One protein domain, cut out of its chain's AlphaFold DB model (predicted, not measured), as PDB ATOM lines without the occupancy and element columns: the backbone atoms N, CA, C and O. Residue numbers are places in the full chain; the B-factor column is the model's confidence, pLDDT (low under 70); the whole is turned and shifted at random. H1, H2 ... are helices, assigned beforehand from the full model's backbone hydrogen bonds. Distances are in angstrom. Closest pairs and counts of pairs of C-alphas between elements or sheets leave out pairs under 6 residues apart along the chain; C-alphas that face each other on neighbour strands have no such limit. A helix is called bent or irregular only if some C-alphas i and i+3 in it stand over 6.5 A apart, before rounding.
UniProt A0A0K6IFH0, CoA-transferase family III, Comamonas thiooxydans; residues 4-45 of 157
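This is residues 4 to 45 of the 157 residues of the protein "CoA-transferase family III" of Comamonas thiooxydans (UniProt A0A0K6IFH0). What does the model look like? One long helix, H1, makes the length of a rod; after it the chain folds back beside H1 through residues 27 to 35, and the short helix H2 then crosses close to H1's first residues. What is it made of? The printed part has 42 residues with two named helices, H1 then H2 along the chain, and no named strand, and its class is all helix. How large and how dense is it? It is loose, with a radius of gyration of the C-alphas of 12.0 A and spans of 36 by 16 by 13 A.

Where is the longest helix? H1 is residues 4 to 26, 32.0 A from C-alpha 4 at (20.486, -8.521, 15.239) to C-alpha 26 at (8.325, 17.934, 1.999). It is neither bent nor irregular, but only just: C-alphas 6 and 9 are 6.3 A apart. Where is the other helix? H2 is residues 36 to 42, 9.9 A from first to last C-alpha, and C-alpha 42 is at (27.625, -1.191, 11.233).

How does H2 stand to H1? They touch, with 12 pairs of C-alphas within 8 A, and H1 does so with residues 4 to 11 alone. The closest C-alphas are those of Ala 8 and Met 36, 5.3 A apart. Their lines are about perpendicular, at 86 degrees. What do the backbones show? In H2 every O i to N i+4 pair is within hydrogen-bond range, and in H1 16 of 19 are.

How far does it reach? The two C-alphas farthest apart are those of Gly 27 and Ala 45, at 37.6 A. Is anything cut or uncertain? The printed part has no cut, and the link from H1 to H2, of 9 residues, is short. The mean pLDDT of the printed part is 95.2, and residue 45 alone is under 70.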
ATOM      1  N   ALA A   4      21.018  -9.131  16.460       93.50
ATOM      2  CA  ALA A   4      20.486  -8.521  15.239       93.50
ATOM      3  C   ALA A   4      19.097  -7.905  15.468       93.50
ATOM      4  O   ALA A   4      18.889  -6.731  15.164       93.50
ATOM      5  N   ASP A   5      18.203  -8.668  16.099       94.81
ATOM      6  CA  ASP A   5      16.834  -8.255  16.423       94.81
ATOM      7  C   ASP A   5      16.795  -7.090  17.418       94.81
ATOM      8  O   ASP A   5      15.821  -6.348  17.457       94.81
ATOM      9  N   SER A   6      17.847  -6.912  18.225       93.88
ATOM     10  CA  SER A   6      17.940  -5.810  19.193       93.88
ATOM     11  C   SER A   6      18.522  -4.536  18.575       93.88
ATOM     12  O   SER A   6      18.157  -3.433  18.972       93.88
ATOM     13  N   ILE A   7      19.430  -4.671  17.604       95.25
ATOM     14  CA  ILE A   7      20.142  -3.542  16.989       95.25
ATOM     15  C   ILE A   7      19.360  -2.969  15.805       95.25
ATOM     16  O   ILE A   7      19.260  -1.750  15.677       95.25
ATOM     17  N   ALA A   8      18.787  -3.815  14.944       96.44
ATOM     18  CA  ALA A   8      18.078  -3.356  13.751       96.44
ATOM     19  C   ALA A   8      16.926  -2.373  14.063       96.44
ATOM     20  O   ALA A   8      16.834  -1.342  13.393       96.44
ATOM     21  N   PRO A   9      16.106  -2.570  15.118       96.44
ATOM     22  CA  PRO A   9      15.091  -1.590  15.493       96.44
ATOM     23  C   PRO A   9      15.656  -0.219  15.881       96.44
ATOM     24  O   PRO A   9      14.977   0.781  15.668       96.44
ATOM     25  N   LEU A  10      16.890  -0.126  16.396       96.56
ATOM     26  CA  LEU A  10      17.520   1.171  16.679       96.56
ATOM     27  C   LEU A  10      17.757   1.955  15.382       96.56
ATOM     28  O   LEU A  10      17.460   3.149  15.321       96.56
ATOM     29  N   PHE A  11      18.213   1.281  14.323       96.94
ATOM     30  CA  PHE A  11      18.321   1.879  12.990       96.94
ATOM     31  C   PHE A  11      16.952   2.248  12.410       96.94
ATOM     32  O   PHE A  11      16.818   3.321  11.824       96.94
ATOM     33  N   ALA A  12      15.922   1.427  12.640       97.31
ATOM     34  CA  ALA A  12      14.554   1.755  12.240       97.31
ATOM     35  C   ALA A  12      14.038   3.024  12.939       97.31
ATOM     36  O   ALA A  12      13.501   3.910  12.277       97.31
ATOM     37  N   VAL A  13      14.249   3.162  14.252       98.12
ATOM     38  CA  VAL A  13      13.864   4.361  15.017       98.12
ATOM     39  C   VAL A  13      14.581   5.606  14.490       98.12
ATOM     40  O   VAL A  13      13.937   6.642  14.300       98.12
ATOM     41  N   MET A  14      15.886   5.512  14.211       97.56
ATOM     42  CA  MET A  14      16.652   6.611  13.609       97.56
ATOM     43  C   MET A  14      16.105   6.992  12.226       97.56
ATOM     44  O   MET A  14      15.853   8.172  11.977       97.56
ATOM     45  N   GLY A  15      15.852   6.009  11.356       97.44
ATOM     46  CA  GLY A  15      15.290   6.236  10.024       97.44
ATOM     47  C   GLY A  15      13.896   6.864  10.067       97.44
ATOM     48  O   GLY A  15      13.647   7.856   9.388       97.44
ATOM     49  N   ILE A  16      12.991   6.335  10.897       98.19
ATOM     50  CA  ILE A  16      11.617   6.847  11.037       98.19
ATOM     51  C   ILE A  16      11.634   8.282  11.565       98.19
ATOM     52  O   ILE A  16      10.903   9.132  11.059       98.19
ATOM     53  N   SER A  17      12.490   8.577  12.547       98.19
ATOM     54  CA  SER A  17      12.631   9.934  13.088       98.19
ATOM     55  C   SER A  17      13.113  10.920  12.019       98.19
ATOM     56  O   SER A  17      12.574  12.022  11.911       98.19
ATOM     57  N   ALA A  18      14.079  10.512  11.189       97.88
ATOM     58  CA  ALA A  18      14.568  11.320  10.075       97.88
ATOM     59  C   ALA A  18      13.487  11.547   9.001       97.88
ATOM     60  O   ALA A  18      13.296  12.682   8.563       97.88
ATOM     61  N   ALA A  19      12.727  10.511   8.635       98.12
ATOM     62  CA  ALA A  19      11.642  10.623   7.659       98.12
ATOM     63  C   ALA A  19      10.496  11.516   8.160       98.12
ATOM     64  O   ALA A  19       9.974  12.345   7.416       98.12
ATOM     65  N   LEU A  20      10.127  11.412   9.443       98.00
ATOM     66  CA  LEU A  20       9.138  12.303  10.057       98.00
ATOM     67  C   LEU A  20       9.603  13.763  10.038       98.00
ATOM     68  O   LEU A  20       8.804  14.649   9.733       98.00
ATOM     69  N   HIS A  21      10.887  14.008  10.315       97.69
ATOM     70  CA  HIS A  21      11.471  15.340  10.218       97.69
ATOM     71  C   HIS A  21      11.427  15.873   8.780       97.69
ATOM     72  O   HIS A  21      10.964  16.992   8.556       97.69
ATOM     73  N   ARG A  22      11.826  15.061   7.790       97.88
ATOM     74  CA  ARG A  22      11.784  15.441   6.370       97.88
ATOM     75  C   ARG A  22      10.363  15.748   5.904       97.88
ATOM     76  O   ARG A  22      10.148  16.756   5.233       97.88
ATOM     77  N   ARG A  23       9.386  14.938   6.325       98.19
ATOM     78  CA  ARG A  23       7.965  15.118   5.999       98.19
ATOM     79  C   ARG A  23       7.425  16.483   6.425       98.19
ATOM     80  O   ARG A  23       6.537  16.996   5.757       98.19
ATOM     81  N   HIS A  24       7.937  17.101   7.493       97.25
ATOM     82  CA  HIS A  24       7.513  18.459   7.865       97.25
ATOM     83  C   HIS A  24       7.846  19.505   6.794       97.25
ATOM     84  O   HIS A  24       7.111  20.478   6.657       97.25
ATOM     85  N   ALA A  25       8.929  19.307   6.039       96.69
ATOM     86  CA  ALA A  25       9.325  20.197   4.953       96.69
ATOM     87  C   ALA A  25       8.753  19.758   3.597       96.69
ATOM     88  O   ALA A  25       8.332  20.604   2.814       96.69
ATOM     89  N   SER A  26       8.740  18.452   3.309       97.25
ATOM     90  CA  SER A  26       8.325  17.934   1.999       97.25
ATOM     91  C   SER A  26       6.829  17.636   1.881       97.25
ATOM     92  O   SER A  26       6.307  17.607   0.774       97.25
ATOM     93  N   GLY A  27       6.135  17.363   2.989       97.62
ATOM     94  CA  GLY A  27       4.760  16.847   2.995       97.62
ATOM     95  C   GLY A  27       4.626  15.368   2.601       97.62
ATOM     96  O   GLY A  27       3.530  14.816   2.669       97.62
ATOM     97  N   GLU A  28       5.723  14.700   2.239       97.69
ATOM     98  CA  GLU A  28       5.722  13.344   1.681       97.69
ATOM     99  C   GLU A  28       6.246  12.294   2.668       97.69
ATOM    100  O   GLU A  28       7.160  12.552   3.455       97.69
ATOM    101  N   GLY A  29       5.675  11.087   2.609       96.12
ATOM    102  CA  GLY A  29       6.174   9.917   3.337       96.12
ATOM    103  C   GLY A  29       7.387   9.259   2.670       96.12
ATOM    104  O   GLY A  29       7.791   9.629   1.570       96.12
ATOM    105  N   GLU A  30       7.955   8.253   3.339       96.94
ATOM    106  CA  GLU A  30       9.118   7.493   2.864       96.94
ATOM    107  C   GLU A  30       8.981   6.001   3.152       96.94
ATOM    108  O   GLU A  30       8.412   5.604   4.169       96.94
ATOM    109  N   TYR A  31       9.561   5.187   2.271       97.69
ATOM    110  CA  TYR A  31       9.831   3.778   2.532       97.69
ATOM    111  C   TYR A  31      11.230   3.638   3.137       97.69
ATOM    112  O   TYR A  31      12.193   4.182   2.599       97.69
ATOM    113  N   ILE A  32      11.339   2.907   4.246       97.38
ATOM    114  CA  ILE A  32      12.591   2.710   4.978       97.38
ATOM    115  C   ILE A  32      12.877   1.215   5.023       97.38
ATOM    116  O   ILE A  32      12.124   0.459   5.633       97.38
ATOM    117  N   ASP A  33      13.973   0.806   4.391       97.44
ATOM    118  CA  ASP A  33      14.464  -0.570   4.420       97.44
ATOM    119  C   ASP A  33      15.607  -0.702   5.428       97.44
ATOM    120  O   ASP A  33      16.604   0.021   5.353       97.44
ATOM    121  N   ILE A  34      15.463  -1.623   6.379       97.19
ATOM    122  CA  ILE A  34      16.446  -1.862   7.435       97.19
ATOM    123  C   ILE A  34      16.940  -3.299   7.339       97.19
ATOM    124  O   ILE A  34      16.261  -4.255   7.715       97.19
ATOM    125  N   SER A  35      18.186  -3.445   6.897       96.69
ATOM    126  CA  SER A  35      18.864  -4.735   6.877       96.69
ATOM    127  C   SER A  35      19.361  -5.109   8.273       96.69
ATOM    128  O   SER A  35      20.175  -4.393   8.865       96.69
ATOM    129  N   MET A  36      18.953  -6.277   8.780       96.25
ATOM    130  CA  MET A  36      19.554  -6.859   9.989       96.25
ATOM    131  C   MET A  36      21.055  -7.116   9.809       96.25
ATOM    132  O   MET A  36      21.840  -6.853  10.718       96.25
ATOM    133  N   LEU A  37      21.466  -7.576   8.621       95.38
ATOM    134  CA  LEU A  37      22.874  -7.789   8.295       95.38
ATOM    135  C   LEU A  37      23.637  -6.461   8.280       95.38
ATOM    136  O   LEU A  37      24.663  -6.348   8.941       95.38
ATOM    137  N   GLY A  38      23.105  -5.441   7.599       93.44
ATOM    138  CA  GLY A  38      23.713  -4.108   7.567       93.44
ATOM    139  C   GLY A  38      23.837  -3.487   8.961       93.44
ATOM    140  O   GLY A  38      24.876  -2.926   9.297       93.44
ATOM    141  N   SER A  39      22.817  -3.672   9.802       94.31
ATOM    142  CA  SER A  39      22.810  -3.205  11.194       94.31
ATOM    143  C   SER A  39      23.895  -3.878  12.041       94.31
ATOM    144  O   SER A  39      24.568  -3.214  12.826       94.31
ATOM    145  N   LEU A  40      24.102  -5.189  11.867       92.75
ATOM    146  CA  LEU A  40      25.192  -5.913  12.525       92.75
ATOM    147  C   LEU A  40      26.564  -5.448  12.031       92.75
ATOM    148  O   LEU A  40      27.452  -5.204  12.845       92.75
ATOM    149  N   THR A  41      26.740  -5.303  10.716       89.62
ATOM    150  CA  THR A  41      28.007  -4.857  10.122       89.62
ATOM    151  C   THR A  41      28.380  -3.449  10.581       89.62
ATOM    152  O   THR A  41      29.542  -3.210  10.891       89.62
ATOM    153  N   ALA A  42      27.407  -2.542  10.714       89.69
ATOM    154  CA  ALA A  42      27.625  -1.191  11.233       89.69
ATOM    155  C   ALA A  42      28.085  -1.157  12.705       89.69
ATOM    156  O   ALA A  42      28.627  -0.151  13.154       89.69
ATOM    157  N   MET A  43      27.861  -2.241  13.456       87.94
ATOM    158  CA  MET A  43      28.242  -2.383  14.866       87.94
ATOM    159  C   MET A  43      29.526  -3.183  15.075       87.94
ATOM    160  O   MET A  43      29.978  -3.322  16.214       87.94
ATOM    161  N   LEU A  44      30.140  -3.699  14.007       83.44
ATOM    162  CA  LEU A  44      31.488  -4.236  14.108       83.44
ATOM    163  C   LEU A  44      32.416  -3.096  14.534       83.44
ATOM    164  O   LEU A  44      32.460  -2.041  13.901       83.44
ATOM    165  N   ALA A  45      33.151  -3.310  15.628       69.19
ATOM    166  CA  ALA A  45      34.258  -2.434  15.984       69.19
ATOM    167  C   ALA A  45      35.182  -2.298  14.767       69.19
ATOM    168  O   ALA A  45      35.263  -3.231  13.968       69.19
TER     169      ALA A  45